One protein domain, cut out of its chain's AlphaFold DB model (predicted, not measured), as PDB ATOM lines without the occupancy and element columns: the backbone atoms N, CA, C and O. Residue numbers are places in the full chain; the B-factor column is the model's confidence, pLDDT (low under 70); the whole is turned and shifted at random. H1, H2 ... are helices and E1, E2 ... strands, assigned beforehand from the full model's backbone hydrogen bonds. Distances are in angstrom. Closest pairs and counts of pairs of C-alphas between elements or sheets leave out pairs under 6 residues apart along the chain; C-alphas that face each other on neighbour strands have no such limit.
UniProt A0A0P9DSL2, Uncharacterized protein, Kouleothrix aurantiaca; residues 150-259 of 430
ATOM      1  N   ALA A 150     262.309 404.153 389.413       93.19
ATOM      2  CA  ALA A 150     262.659 405.414 388.762       93.19
ATOM      3  C   ALA A 150     263.668 406.264 389.555       93.19
ATOM      4  O   ALA A 150     264.189 407.231 389.004       93.19
ATOM      5  N   ASP A 151     263.940 405.922 390.820       92.62
ATOM      6  CA  ASP A 151     264.874 406.668 391.677       92.62
ATOM      7  C   ASP A 151     266.337 406.239 391.479       92.62
ATOM      8  O   ASP A 151     267.256 406.952 391.878       92.62
ATOM      9  N   ASP A 152     266.564 405.076 390.863       88.62
ATOM     10  CA  ASP A 152     267.894 404.603 390.485       88.62
ATOM     11  C   ASP A 152     268.091 404.811 388.980       88.62
ATOM     12  O   ASP A 152     267.423 404.176 388.165       88.62
ATOM     13  N   GLU A 153     269.022 405.687 388.598       85.62
ATOM     14  CA  GLU A 153     269.282 406.032 387.194       85.62
ATOM     15  C   GLU A 153     269.657 404.815 386.336       85.62
ATOM     16  O   GLU A 153     269.309 404.758 385.155       85.62
ATOM     17  N   ARG A 154     270.341 403.816 386.913       79.75
ATOM     18  CA  ARG A 154     270.743 402.602 386.189       79.75
ATOM     19  C   ARG A 154     269.531 401.729 385.912       79.75
ATOM     20  O   ARG A 154     269.438 401.165 384.826       79.75
ATOM     21  N   VAL A 155     268.610 401.627 386.871       75.19
ATOM     22  CA  VAL A 155     267.344 400.899 386.701       75.19
ATOM     23  C   VAL A 155     266.412 401.652 385.754       75.19
ATOM     24  O   VAL A 155     265.830 401.043 384.859       75.19
ATOM     25  N   ALA A 156     266.319 402.977 385.874       80.44
ATOM     26  CA  ALA A 156     265.551 403.816 384.963       80.44
ATOM     27  C   ALA A 156     266.038 403.687 383.511       80.44
ATOM     28  O   ALA A 156     265.217 403.545 382.603       80.44
ATOM     29  N   ALA A 157     267.358 403.647 383.288       74.62
ATOM     30  CA  ALA A 157     267.955 403.452 381.966       74.62
ATOM     31  C   ALA A 157     267.590 402.100 381.326       74.62
ATOM     32  O   ALA A 157     267.578 401.990 380.099       74.62
ATOM     33  N   MET A 158     267.224 401.082 382.121       76.50
ATOM     34  CA  MET A 158     266.752 399.797 381.587       76.50
ATOM     35  C   MET A 158     265.465 399.946 380.770       76.50
ATOM     36  O   MET A 158     265.202 399.096 379.927       76.50
ATOM     37  N   ALA A 159     264.690 401.023 380.957       75.62
ATOM     38  CA  ALA A 159     263.475 401.275 380.182       75.62
ATOM     39  C   ALA A 159     263.735 401.348 378.668       75.62
ATOM     40  O   ALA A 159     262.897 400.897 377.895       75.62
ATOM     41  N   ALA A 160     264.914 401.824 378.242       69.88
ATOM     42  CA  ALA A 160     265.307 401.858 376.829       69.88
ATOM     43  C   ALA A 160     265.478 400.458 376.205       69.88
ATOM     44  O   ALA A 160     265.461 400.312 374.984       69.88
ATOM     45  N   HIS A 161     265.649 399.431 377.041       65.94
ATOM     46  CA  HIS A 161     265.847 398.039 376.638       65.94
ATOM     47  C   HIS A 161     264.718 397.112 377.101       65.94
ATOM     48  O   HIS A 161     264.715 395.931 376.761       65.94
ATOM     49  N   ALA A 162     263.778 397.620 377.897       61.47
ATOM     50  CA  ALA A 162     262.687 396.831 378.434       61.47
ATOM     51  C   ALA A 162     261.622 396.606 377.358       61.47
ATOM     52  O   ALA A 162     261.118 397.538 376.731       61.47
ATOM     53  N   GLU A 163     261.252 395.344 377.167       56.56
ATOM     54  CA  GLU A 163     260.167 394.965 376.273       56.56
ATOM     55  C   GLU A 163     258.869 394.831 377.079       56.56
ATOM     56  O   GLU A 163     258.752 393.957 377.938       56.56
ATOM     57  N   GLY A 164     257.911 395.732 376.846       62.97
ATOM     58  CA  GLY A 164     256.622 395.737 377.542       62.97
ATOM     59  C   GLY A 164     256.120 397.131 377.915       62.97
ATOM     60  O   GLY A 164     256.757 398.143 377.631       62.97
ATOM     61  N   ARG A 165     254.958 397.198 378.579       70.06
ATOM     62  CA  ARG A 165     254.480 398.456 379.184       70.06
ATOM     63  C   ARG A 165     255.351 398.780 380.397       70.06
ATOM     64  O   ARG A 165     255.384 397.992 381.342       70.06
ATOM     65  N   ILE A 166     255.999 399.943 380.385       81.50
ATOM     66  CA  ILE A 166     256.793 400.431 381.517       81.50
ATOM     67  C   ILE A 166     255.869 400.903 382.640       81.50
ATOM     68  O   ILE A 166     254.976 401.729 382.431       81.50
ATOM     69  N   VAL A 167     256.107 400.387 383.841       86.81
ATOM     70  CA  VAL A 167     255.490 400.838 385.087       86.81
ATOM     71  C   VAL A 167     256.603 401.289 386.018       86.81
ATOM     72  O   VAL A 167     257.439 400.484 386.421       86.81
ATOM     73  N   TYR A 168     256.626 402.567 386.375       96.19
ATOM     74  CA  TYR A 168     257.608 403.057 387.336       96.19
ATOM     75  C   TYR A 168     257.102 402.921 388.767       96.19
ATOM     76  O   TYR A 168     255.904 403.029 389.031       96.19
ATOM     77  N   PHE A 169     258.017 402.746 389.710       97.19
ATOM     78  CA  PHE A 169     257.768 403.113 391.095       97.19
ATOM     79  C   PHE A 169     258.818 404.109 391.586       97.19
ATOM     80  O   PHE A 169     259.941 404.115 391.082       97.19
ATOM     81  N   SER A 170     258.439 404.980 392.521       97.94
ATOM     82  CA  SER A 170     259.322 406.034 393.039       97.94
ATOM     83  C   SER A 170     258.932 406.471 394.450       97.94
ATOM     84  O   SER A 170     257.754 406.630 394.772       97.94
ATOM     85  N   MET A 171     259.928 406.742 395.283       97.19
ATOM     86  CA  MET A 171     259.801 407.368 396.598       97.19
ATOM     87  C   MET A 171     259.434 408.857 396.526       97.19
ATOM     88  O   MET A 171     259.297 409.506 397.564       97.19
ATOM     89  N   HIS A 172     259.255 409.414 395.328       96.31
ATOM     90  CA  HIS A 172     259.014 410.835 395.126       96.31
ATOM     91  C   HIS A 172     257.827 411.080 394.183       96.31
ATOM     92  O   HIS A 172     257.910 410.896 392.971       96.31
ATOM     93  N   GLY A 173     256.704 411.524 394.752       94.00
ATOM     94  CA  GLY A 173     255.494 411.953 394.042       94.00
ATOM     95  C   GLY A 173     255.303 413.477 394.018       94.00
ATOM     96  O   GLY A 173     256.008 414.234 394.687       94.00
ATOM     97  N   GLY A 174     254.311 413.945 393.254       89.44
ATOM     98  CA  GLY A 174     253.942 415.364 393.174       89.44
ATOM     99  C   GLY A 174     255.081 416.283 392.724       89.44
ATOM    100  O   GLY A 174     255.785 416.004 391.755       89.44
ATOM    101  N   GLU A 175     255.269 417.399 393.434       90.31
ATOM    102  CA  GLU A 175     256.340 418.359 393.137       90.31
ATOM    103  C   GLU A 175     257.741 417.763 393.311       90.31
ATOM    104  O   GLU A 175     258.646 418.132 392.563       90.31
ATOM    105  N   GLY A 176     257.905 416.802 394.226       91.88
ATOM    106  CA  GLY A 176     259.177 416.124 394.479       91.88
ATOM    107  C   GLY A 176     259.557 415.084 393.423       91.88
ATOM    108  O   GLY A 176     260.711 414.673 393.380       91.88
ATOM    109  N   ALA A 177     258.622 414.671 392.561       94.81
ATOM    110  CA  ALA A 177     258.892 413.663 391.540       94.81
ATOM    111  C   ALA A 177     259.965 414.122 390.541       94.81
ATOM    112  O   ALA A 177     260.017 415.296 390.145       94.81
ATOM    113  N   SER A 178     260.793 413.174 390.097       95.56
ATOM    114  CA  SER A 178     261.790 413.415 389.054       95.56
ATOM    115  C   SER A 178     261.123 413.804 387.730       95.56
ATOM    116  O   SER A 178     259.948 413.507 387.488       95.56
ATOM    117  N   THR A 179     261.875 414.465 386.846       94.00
ATOM    118  CA  THR A 179     261.395 414.811 385.499       94.00
ATOM    119  C   THR A 179     260.918 413.569 384.747       94.00
ATOM    120  O   THR A 179     259.833 413.596 384.179       94.00
ATOM    121  N   LEU A 180     261.658 412.457 384.846       93.50
ATOM    122  CA  LEU A 180     261.287 411.169 384.257       93.50
ATOM    123  C   LEU A 180     259.887 410.719 384.696       93.50
ATOM    124  O   LEU A 180     259.040 410.419 383.859       93.50
ATOM    125  N   VAL A 181     259.629 410.693 386.008       95.44
ATOM    126  CA  VAL A 181     258.338 410.250 386.556       95.44
ATOM    127  C   VAL A 181     257.217 411.205 386.145       95.44
ATOM    128  O   VAL A 181     256.153 410.753 385.726       95.44
ATOM    129  N   LYS A 182     257.454 412.522 386.214       93.94
ATOM    130  CA  LYS A 182     256.469 413.538 385.814       93.94
ATOM    131  C   LYS A 182     256.094 413.412 384.341       93.94
ATOM    132  O   LYS A 182     254.907 413.387 384.025       93.94
ATOM    133  N   GLU A 183     257.076 413.300 383.453       88.38
ATOM    134  CA  GLU A 183     256.842 413.139 382.017       88.38
ATOM    135  C   GLU A 183     256.155 411.810 381.696       88.38
ATOM    136  O   GLU A 183     255.234 411.785 380.879       88.38
ATOM    137  N   HIS A 184     256.549 410.714 382.355       87.88
ATOM    138  CA  HIS A 184     255.897 409.411 382.196       87.88
ATOM    139  C   HIS A 184     254.414 409.482 382.564       87.88
ATOM    140  O   HIS A 184     253.566 409.072 381.773       87.88
ATOM    141  N   ILE A 185     254.088 410.082 383.712       87.94
ATOM    142  CA  ILE A 185     252.702 410.297 384.156       87.94
ATOM    143  C   ILE A 185     251.949 411.213 383.180       87.94
ATOM    144  O   ILE A 185     250.831 410.896 382.786       87.94
ATOM    145  N   GLN A 186     252.551 412.318 382.729       82.75
ATOM    146  CA  GLN A 186     251.933 413.235 381.755       82.75
ATOM    147  C   GLN A 186     251.634 412.553 380.413       82.75
ATOM    148  O   GLN A 186     250.610 412.818 379.784       82.75
ATOM    149  N   LYS A 187     252.492 411.620 379.989       79.56
ATOM    150  CA  LYS A 187     252.276 410.757 378.818       79.56
ATOM    151  C   LYS A 187     251.253 409.646 379.088       79.56
ATOM    152  O   LYS A 187     250.979 408.840 378.199       79.56
ATOM    153  N   GLY A 188     250.615 409.624 380.258       74.75
ATOM    154  CA  GLY A 188     249.630 408.632 380.693       74.75
ATOM    155  C   GLY A 188     250.226 407.264 381.013       74.75
ATOM    156  O   GLY A 188     249.505 406.269 380.996       74.75
ATOM    157  N   GLY A 189     251.536 407.203 381.244       79.50
ATOM    158  CA  GLY A 189     252.213 406.018 381.736       79.50
ATOM    159  C   GLY A 189     251.846 405.730 383.188       79.50
ATOM    160  O   GLY A 189     251.417 406.607 383.939       79.50
ATOM    161  N   THR A 190     252.009 404.475 383.591       87.81
ATOM    162  CA  THR A 190     251.681 404.049 384.951       87.81
ATOM    163  C   THR A 190     252.853 404.268 385.887       87.81
ATOM    164  O   THR A 190     253.968 403.828 385.592       87.81
ATOM    165  N   ALA A 191     252.595 404.881 387.035       96.06
ATOM    166  CA  ALA A 191     253.582 405.034 388.093       96.06
ATOM    167  C   ALA A 191     252.952 404.803 389.467       96.06
ATOM    168  O   ALA A 191     251.844 405.266 389.728       96.06
ATOM    169  N   VAL A 192     253.666 404.129 390.364       97.81
ATOM    170  CA  VAL A 192     253.297 404.033 391.781       97.81
ATOM    171  C   VAL A 192     254.284 404.852 392.596       97.81
ATOM    172  O   VAL A 192     255.466 404.528 392.659       97.81
ATOM    173  N   VAL A 193     253.814 405.936 393.202       98.38
ATOM    174  CA  VAL A 193     254.685 406.932 393.831       98.38
ATOM    175  C   VAL A 193     254.334 407.168 395.293       98.38
ATOM    176  O   VAL A 193     253.188 406.975 395.707       98.38
ATOM    177  N   LEU A 194     255.310 407.628 396.074       97.94
ATOM    178  CA  LEU A 194     255.071 408.153 397.413       97.94
ATOM    179  C   LEU A 194     254.662 409.626 397.339       97.94
ATOM    180  O   LEU A 194     255.472 410.513 397.080       97.94
ATOM    181  N   GLN A 195     253.384 409.893 397.569       95.62
ATOM    182  CA  GLN A 195     252.805 411.224 397.555       95.62
ATOM    183  C   GLN A 195     252.861 411.860 398.957       95.62
ATOM    184  O   GLN A 195     252.289 411.300 399.901       95.62
ATOM    185  N   PRO A 196     253.464 413.053 399.111       91.19
ATOM    186  CA  PRO A 196     253.335 413.837 400.334       91.19
ATOM    187  C   PRO A 196     251.884 414.285 400.544       91.19
ATOM    188  O   PRO A 196     251.211 414.709 399.601       91.19
ATOM    189  N   GLY A 197     251.401 414.231 401.783       83.44
ATOM    190  CA  GLY A 197     250.052 414.651 402.144       83.44
ATOM    191  C   GLY A 197     249.975 415.262 403.541       83.44
ATOM    192  O   GLY A 197     250.862 415.114 404.376       83.44
ATOM    193  N   VAL A 198     248.858 415.940 403.822       79.56
ATOM    194  CA  VAL A 198     248.631 416.648 405.101       79.56
ATOM    195  C   VAL A 198     248.656 415.701 406.312       79.56
ATOM    196  O   VAL A 198     248.939 416.122 407.427       79.56
ATOM    197  N   ARG A 199     248.360 414.410 406.104       77.06
ATOM    198  CA  ARG A 199     248.321 413.366 407.146       77.06
ATOM    199  C   ARG A 199     249.522 412.409 407.094       77.06
ATOM    200  O   ARG A 199     249.431 411.294 407.599       77.06
ATOM    201  N   GLY A 200     250.620 412.832 406.470       86.75
ATOM    202  CA  GLY A 200     251.806 412.011 406.228       86.75
ATOM    203  C   GLY A 200     251.930 411.601 404.764       86.75
ATOM    204  O   GLY A 200     251.369 412.241 403.879       86.75
ATOM    205  N   GLU A 201     252.679 410.540 404.497       94.75
ATOM    206  CA  GLU A 201     252.979 410.097 403.134       94.75
ATOM    207  C   GLU A 201     252.052 408.953 402.706       94.75
ATOM    208  O   GLU A 201     251.663 408.092 403.505       94.75
ATOM    209  N   MET A 202     251.667 408.943 401.432       96.25
ATOM    210  CA  MET A 202     250.722 407.985 400.865       96.25
ATOM    211  C   MET A 202     251.288 407.343 399.607       96.25
ATOM    212  O   MET A 202     251.726 408.040 398.702       96.25
ATOM    213  N   LEU A 203     251.181 406.023 399.495       98.00
ATOM    214  CA  LEU A 203     251.355 405.347 398.215       98.00
ATOM    215  C   LEU A 203     250.185 405.740 397.309       98.00
ATOM    216  O   LEU A 203     249.025 405.616 397.709       98.00
ATOM    217  N   ALA A 204     250.472 406.187 396.095       97.44
ATOM    218  CA  ALA A 204     249.471 406.556 395.105       97.44
ATOM    219  C   ALA A 204     249.818 405.958 393.744       97.44
ATOM    220  O   ALA A 204     250.989 405.822 393.400       97.44
ATOM    221  N   ILE A 205     248.793 405.603 392.975       96.19
ATOM    222  CA  ILE A 205     248.940 405.067 391.625       96.19
ATOM    223  C   ILE A 205     248.463 406.132 390.643       96.19
ATOM    224  O   ILE A 205     247.341 406.627 390.753       96.19
ATOM    225  N   TYR A 206     249.317 406.460 389.687       91.81
ATOM    226  CA  TYR A 206     248.964 407.167 388.470       91.81
ATOM    227  C   TYR A 206     248.825 406.141 387.350       91.81
ATOM    228  O   TYR A 206     249.715 405.310 387.169       91.81
ATOM    229  N   ASP A 207     247.723 406.183 386.612       81.06
ATOM    230  CA  ASP A 207     247.505 405.353 385.426       81.06
ATOM    231  C   ASP A 207     246.647 406.130 384.431       81.06
ATOM    232  O   ASP A 207     245.530 406.528 384.758       81.06
ATOM    233  N   ALA A 208     247.185 406.403 383.241       72.94
ATOM    234  CA  ALA A 208     246.582 407.335 382.293       72.94
ATOM    235  C   ALA A 208     246.227 408.687 382.954       72.94
ATOM    236  O   ALA A 208     247.117 409.425 383.367       72.94
ATOM    237  N   GLU A 209     244.939 409.021 383.041       71.31
ATOM    238  CA  GLU A 209     244.434 410.252 383.672       71.31
ATOM    239  C   GLU A 209     243.968 410.030 385.122       71.31
ATOM    240  O   GLU A 209     243.499 410.954 385.787       71.31
ATOM    241  N   GLN A 210     244.070 408.801 385.628       76.69
ATOM    242  CA  GLN A 210     243.592 408.441 386.952       76.69
ATOM    243  C   GLN A 210     244.670 408.670 388.008       76.69
ATOM    244  O   GLN A 210     245.812 408.232 387.873       76.69
ATOM    245  N   TYR A 211     244.256 409.301 389.103       91.56
ATOM    246  CA  TYR A 211     244.986 409.337 390.361       91.56
ATOM    247  C   TYR A 211     244.238 408.488 391.386       91.56
ATOM    248  O   TYR A 211     243.103 408.800 391.757       91.56
ATOM    249  N   ILE A 212     244.868 407.410 391.842       92.81
ATOM    250  CA  ILE A 212     244.285 406.459 392.785       92.81
ATOM    251  C   ILE A 212     245.081 406.531 394.097       92.81
ATOM    252  O   ILE A 212     246.189 405.995 394.180       92.81
ATOM    253  N   PRO A 213     244.519 407.148 395.152       94.81
ATOM    254  CA  PRO A 213     245.061 407.067 396.506       94.81
ATOM    255  C   PRO A 213     245.119 405.598 396.937       94.81
ATOM    256  O   PRO A 213     244.065 404.980 397.086       94.81
ATOM    257  N   LEU A 214     246.292 404.996 397.136       95.69
ATOM    258  CA  LEU A 214     246.370 403.575 397.487       95.69
ATOM    259  C   LEU A 214     246.261 403.393 399.000       95.69
ATOM    260  O   LEU A 214     245.235 402.916 399.487       95.69
ATOM    261  N   LEU A 215     247.298 403.767 399.751       96.62
ATOM    262  CA  LEU A 215     247.362 403.526 401.190       96.62
ATOM    263  C   LEU A 215     248.384 404.450 401.864       96.62
ATOM    264  O   LEU A 215     249.472 404.664 401.336       96.62
ATOM    265  N   TRP A 216     248.050 404.979 403.041       97.06
ATOM    266  CA  TRP A 216     249.002 405.726 403.868       97.06
ATOM    267  C   TRP A 216     250.116 404.811 404.377       97.06
ATOM    268  O   TRP A 216     249.827 403.698 404.818       97.06
ATOM    269  N   THR A 217     251.360 405.291 404.388       96.81
ATOM    270  CA  THR A 217     252.514 404.496 404.848       96.81
ATOM    271  C   THR A 217     252.327 404.004 406.279       96.81
ATOM    272  O   THR A 217     252.510 402.822 406.542       96.81
ATOM    273  N   HIS A 218     251.820 404.847 407.182       95.44
ATOM    274  CA  HIS A 218     251.585 404.474 408.580       95.44
ATOM    275  C   HIS A 218     250.525 403.378 408.797       95.44
ATOM    276  O   HIS A 218     250.420 402.846 409.898       95.44
ATOM    277  N   LEU A 219     249.743 403.025 407.771       95.75
ATOM    278  CA  LEU A 219     248.795 401.906 407.805       95.75
ATOM    279  C   LEU A 219     249.394 400.597 407.266       95.75
ATOM    280  O   LEU A 219     248.684 399.594 407.205       95.75
ATOM    281  N   ILE A 220     250.661 400.607 406.845       96.00
ATOM    282  CA  ILE A 220     251.411 399.434 406.389       96.00
ATOM    283  C   ILE A 220     252.312 398.989 407.551       96.00
ATOM    284  O   ILE A 220     253.328 399.652 407.795       96.00
ATOM    285  N   PRO A 221     251.993 397.891 408.266       94.88
ATOM    286  CA  PRO A 221     252.729 397.489 409.470       94.88
ATOM    287  C   PRO A 221     254.234 397.322 409.240       94.88
ATOM    288  O   PRO A 221     255.041 397.780 410.047       94.88
ATOM    289  N   ALA A 222     254.619 396.753 408.094       92.50
ATOM    290  CA  ALA A 222     256.016 396.567 407.700       92.50
ATOM    291  C   ALA A 222     256.838 397.869 407.593       92.50
ATOM    292  O   ALA A 222     258.063 397.812 407.551       92.50
ATOM    293  N   THR A 223     256.204 399.044 407.542       95.38
ATOM    294  CA  THR A 223     256.912 400.327 407.406       95.38
ATOM    295  C   THR A 223     257.199 401.018 408.739       95.38
ATOM    296  O   THR A 223     257.809 402.083 408.728       95.38
ATOM    297  N   LEU A 224     256.768 400.457 409.878       94.56
ATOM    298  CA  LEU A 224     256.928 401.063 411.210       94.56
ATOM    299  C   LEU A 224     256.429 402.518 411.250       94.56
ATOM    300  O   LEU A 224     257.205 403.456 411.433       94.56
ATOM    301  N   GLU A 225     255.122 402.702 411.038       92.81
ATOM    302  CA  GLU A 225     254.474 404.022 410.951       92.81
ATOM    303  C   GLU A 225     255.021 404.902 409.806       92.81
ATOM    304  O   GLU A 225     255.042 406.127 409.900       92.81
ATOM    305  N   GLY A 226     255.494 404.283 408.720       94.12
ATOM    306  CA  GLY A 226     256.125 404.970 407.592       94.12
ATOM    307  C   GLY A 226     257.586 405.373 407.807       94.12
ATOM    308  O   GLY A 226     258.185 405.954 406.907       94.12
ATOM    309  N   LYS A 227     258.194 405.059 408.959       95.44
ATOM    310  CA  LYS A 227     259.583 405.441 409.268       95.44
ATOM    311  C   LYS A 227     260.623 404.559 408.568       95.44
ATOM    312  O   LYS A 227     261.737 405.012 408.334       95.44
ATOM    313  N   ALA A 228     260.287 403.319 408.215       94.56
ATOM    314  CA  ALA A 228     261.164 402.417 407.468       94.56
ATOM    315  C   ALA A 228     261.035 402.662 405.957       94.56
ATOM    316  O   ALA A 228     260.329 401.936 405.253       94.56
ATOM    317  N   LEU A 229     261.731 403.686 405.450       94.31
ATOM    318  CA  LEU A 229     261.628 404.119 404.050       94.31
ATOM    319  C   LEU A 229     261.979 403.030 403.029       94.31
ATOM    320  O   LEU A 229     261.337 402.939 401.987       94.31
ATOM    321  N   HIS A 230     262.937 402.155 403.327       87.62
ATOM    322  CA  HIS A 230     263.252 401.025 402.448       87.62
ATOM    323  C   HIS A 230     262.066 400.052 402.306       87.62
ATOM    324  O   HIS A 230     261.837 399.509 401.228       87.62
ATOM    325  N   ASN A 231     261.252 399.876 403.353       91.25
ATOM    326  CA  ASN A 231     260.027 399.083 403.265       91.25
ATOM    327  C   ASN A 231     258.878 399.841 402.597       91.25
ATOM    328  O   ASN A 231     258.029 399.207 401.975       91.25
ATOM    329  N   VAL A 232     258.866 401.177 402.651       96.00
ATOM    330  CA  VAL A 232     257.971 401.989 401.811       96.00
ATOM    331  C   VAL A 232     258.314 401.792 400.330       96.00
ATOM    332  O   VAL A 232     257.414 401.520 399.539       96.00
ATOM    333  N   ALA A 233     259.601 401.810 399.965       91.81
ATOM    334  CA  ALA A 233     260.064 401.516 398.607       91.81
ATOM    335  C   ALA A 233     259.655 400.104 398.153       91.81
ATOM    336  O   ALA A 233     259.103 399.932 397.066       91.81
ATOM    337  N   ASN A 234     259.833 399.097 399.014       87.44
ATOM    338  CA  ASN A 234     259.390 397.728 398.730       87.44
ATOM    339  C   ASN A 234     257.865 397.635 398.552       87.44
ATOM    340  O   ASN A 234     257.390 396.909 397.679       87.44
ATOM    341  N   ALA A 235     257.087 398.379 399.345       92.50
ATOM    342  CA  ALA A 235     255.634 398.424 399.223       92.50
ATOM    343  C   ALA A 235     255.179 399.091 397.913       92.50
ATOM    344  O   ALA A 235     254.236 398.606 397.286       92.50
ATOM    345  N   LEU A 236     255.858 400.155 397.470       95.06
ATOM    346  CA  LEU A 236     255.632 400.779 396.161       95.06
ATOM    347  C   LEU A 236     255.914 399.798 395.020       95.06
ATOM    348  O   LEU A 236     255.084 399.653 394.125       95.06
ATOM    349  N   ALA A 237     257.044 399.088 395.082       81.06
ATOM    350  CA  ALA A 237     257.408 398.077 394.094       81.06
ATOM    351  C   ALA A 237     256.378 396.936 394.045       81.06
ATOM    352  O   ALA A 237     255.885 396.591 392.971       81.06
ATOM    353  N   ALA A 238     255.989 396.390 395.203       80.69
ATOM    354  CA  ALA A 238     254.974 395.342 395.295       80.69
ATOM    355  C   ALA A 238     253.619 395.813 394.744       80.69
ATOM    356  O   ALA A 238     252.992 395.107 393.955       80.69
ATOM    357  N   ALA A 239     253.188 397.027 395.099       88.94
ATOM    358  CA  ALA A 239     251.963 397.618 394.575       88.94
ATOM    359  C   ALA A 239     252.025 397.825 393.055       88.94
ATOM    360  O   ALA A 239     251.055 397.507 392.370       88.94
ATOM    361  N   ALA A 240     253.155 398.295 392.519       83.00
ATOM    362  CA  ALA A 240     253.369 398.459 391.084       83.00
ATOM    363  C   ALA A 240     253.286 397.126 390.336       83.00
ATOM    364  O   ALA A 240     252.582 397.041 389.331       83.00
ATOM    365  N   ILE A 241     253.926 396.074 390.857       70.44
ATOM    366  CA  ILE A 241     253.852 394.716 390.301       70.44
ATOM    367  C   ILE A 241     252.413 394.205 390.326       70.44
ATOM    368  O   ILE A 241     251.882 393.819 389.287       70.44
ATOM    369  N   CYS A 242     251.746 394.236 391.480       72.50
ATOM    370  CA  CYS A 242     250.376 393.745 391.599       72.50
ATOM    371  C   CYS A 242     249.404 394.521 390.697       72.50
ATOM    372  O   CYS A 242     248.584 393.909 390.012       72.50
ATOM    373  N   TYR A 243     249.521 395.848 390.645       79.44
ATOM    374  CA  TYR A 243     248.678 396.689 389.798       79.44
ATOM    375  C   TYR A 243     248.925 396.422 388.310       79.44
ATOM    376  O   TYR A 243     247.978 396.229 387.551       79.44
ATOM    377  N   ALA A 244     250.191 396.300 387.895       71.69
ATOM    378  CA  ALA A 244     250.556 395.913 386.533       71.69
ATOM    379  C   ALA A 244     250.017 394.523 386.150       71.69
ATOM    380  O   ALA A 244     249.767 394.247 384.975       71.69
ATOM    381  N   ARG A 245     249.802 393.649 387.142       66.94
ATOM    382  CA  ARG A 245     249.183 392.330 386.974       66.94
ATOM    383  C   ARG A 245     247.654 392.327 387.042       66.94
ATOM    384  O   ARG A 245     247.055 391.261 386.943       66.94
ATOM    385  N   GLY A 246     247.018 393.492 387.160       60.72
ATOM    386  CA  GLY A 246     245.561 393.614 387.213       60.72
ATOM    387  C   GLY A 246     244.947 393.155 388.538       60.72
ATOM    388  O   GLY A 246     243.740 392.923 388.602       60.72
ATOM    389  N   VAL A 247     245.748 393.016 389.602       65.25
ATOM    390  CA  VAL A 247     245.222 392.796 390.955       65.25
ATOM    391  C   VAL A 247     244.417 394.032 391.361       65.25
ATOM    392  O   VAL A 247     244.884 395.160 391.194       65.25
ATOM    393  N   SER A 248     243.209 393.833 391.898       76.69
ATOM    394  CA  SER A 248     242.354 394.954 392.304       76.69
ATOM    395  C   SER A 248     243.020 395.818 393.376       76.69
ATOM    396  O   SER A 248     243.735 395.322 394.251       76.69
ATOM    397  N   VAL A 249     242.742 397.122 393.342       84.62
ATOM    398  CA  VAL A 249     243.274 398.098 394.305       84.62
ATOM    399  C   VAL A 249     242.910 397.698 395.741       84.62
ATOM    400  O   VAL A 249     243.717 397.853 396.655       84.62
ATOM    401  N   GLU A 250     241.726 397.126 395.949       87.88
ATOM    402  CA  GLU A 250     241.251 396.613 397.236       87.88
ATOM    403  C   GLU A 250     242.130 395.469 397.751       87.88
ATOM    404  O   GLU A 250     242.525 395.482 398.917       87.88
ATOM    405  N   ASN A 251     242.493 394.519 396.883       79.06
ATOM    406  CA  ASN A 251     243.361 393.403 397.249       79.06
ATOM    407  C   ASN A 251     244.796 393.869 397.518       79.06
ATOM    408  O   ASN A 251     245.414 393.396 398.470       79.06
ATOM    409  N   ILE A 252     245.305 394.840 396.750       83.75
ATOM    410  CA  ILE A 252     246.621 395.450 397.004       83.75
ATOM    411  C   ILE A 252     246.622 396.144 398.373       83.75
ATOM    412  O   ILE A 252     247.503 395.893 399.195       83.75
ATOM    413  N   ARG A 253     245.607 396.975 398.658       95.06
ATOM    414  CA  ARG A 253     245.444 397.632 399.967       95.06
ATOM    415  C   ARG A 253     245.398 396.618 401.099       95.06
ATOM    416  O   ARG A 253     246.053 396.825 402.117       95.06
ATOM    417  N   GLN A 254     244.615 395.554 400.936       92.44
ATOM    418  CA  GLN A 254     244.470 394.534 401.964       92.44
ATOM    419  C   GLN A 254     245.791 393.806 402.206       92.44
ATOM    420  O   GLN A 254     246.212 393.717 403.356       92.44
ATOM    421  N   GLY A 255     246.480 393.373 401.145       88.94
ATOM    422  CA  GLY A 255     247.783 392.719 401.248       88.94
ATOM    423  C   GLY A 255     248.801 393.573 402.005       88.94
ATOM    424  O   GLY A 255     249.412 393.095 402.960       88.94
ATOM    425  N   LEU A 256     248.909 394.860 401.656       92.69
ATOM    426  CA  LEU A 256     249.795 395.807 402.340       92.69
ATOM    427  C   LEU A 256     249.414 396.029 403.815       92.69
ATOM    428  O   LEU A 256     250.297 396.112 404.663       92.69
ATOM    429  N   ARG A 257     248.117 396.101 404.145       95.50
ATOM    430  CA  ARG A 257     247.639 396.283 405.532       95.50
ATOM    431  C   ARG A 257     247.884 395.072 406.422       95.50
ATOM    432  O   ARG A 257     248.030 395.235 407.629       95.50
ATOM    433  N   THR A 258     247.883 393.871 405.852       89.25
ATOM    434  CA  THR A 258     248.060 392.627 406.615       89.25
ATOM    435  C   THR A 258     249.499 392.130 406.646       89.25
ATOM    436  O   THR A 258     249.812 391.228 407.420       89.25
ATOM    437  N   PHE A 259     250.381 392.689 405.815       87.56
ATOM    438  CA  PHE A 259     251.778 392.288 405.777       87.56
ATOM    439  C   PHE A 259     252.582 392.963 406.896       87.56
ATOM    440  O   PHE A 259     252.681 394.191 406.975       87.56
TER     441      PHE A 259
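What this domain is: This is residues 150 to 259 of the 430 residues of an uncharacterized protein of Kouleothrix aurantiaca (UniProt A0A0P9DSL2). A strongly twisted sheet of four strands has the helical hairpin H3 and H4 over one face and the short helix H2 across the other, making three layers, while the short helix H1 sits off by the edge strand E1. A loop of residues 217 to 228 joins E4 to H3. The printed part has 110 residues, with four named helices and four named strands in the order H1 E1 H2 E2 E3 E4 H3 H4. The sheet order is E1 E2 E3 E4, mixed, and the class is mixed, helices and strands. The whole is compact and rounded, with a radius of gyration of the C-alphas of 13.1 A and spans of 35 by 27 by 26 A.

How they stand to each other: Start at H1, residues 153 to 160, which is on the sheet; its closest C-alpha pair with E1, residues 165 to 170, is Ala 159 and Ile 166, 6.9 A. Next, E1, H2 at residues 179 to 186 and E2 at residues 190 to 197 form a strand-helix-strand unit, two parallel neighbour strands with a helix between, whose crossover is right-handed. Look across E1 and E2 for N 168 and O 190, 3.0 A apart. H2 runs across the strands, at 75 degrees to E2 on the local plane, with a height over the sheet of 9.3 A. E2, E3 at residues 200 to 207 and E4 at residues 210 to 216 form a meander, each strand the antiparallel neighbour of the one before; find N 193 and O 204 at 2.8 A, then N 205 and O 212 at 2.9 A. H3, residues 229 to 244, lies on the opposite face from H2, slantwise to the strands, at 37 degrees to E2 on the local plane; its closest C-alphas with E2 are Ala 240 and Val 192, 5.6 A. H4, residues 249 to 258, is on the same face, over E4 and along it at 13 degrees on the local plane. H3 and H4 touch, closest at the C-alphas of Ala 239 and Ile 252, 6.3 A, and run opposite ways at a shallow tilt of 33 degrees, only just short of steep. H2, H3 and H4 have every O i to N i+4 pair within hydrogen-bond range, and H1 has 2 of 4.

Where its parts are: Find C-alpha 153 at (269.282, 406.032, 387.194), where H1 begins. E1 is 16.5 A long, E2 20.3 A, E3 22.3 A and E4 18.0 A; E2 bends by 53 degrees at residue 194. H3 runs 22.3 A from C-alpha 229 at (261.628, 404.119, 404.050), and H4 runs 14.3 A to C-alpha 258 at (248.060, 392.627, 406.615).

The domain as a whole: The C-alphas farthest apart, those of His 161 and Arg 199, are 38.4 A apart. The printed part has no cut, and its one long link joins E4 to H3. The mean pLDDT of the printed part is 86.9, with residues 160 to 164 and 245 to 247 under 70.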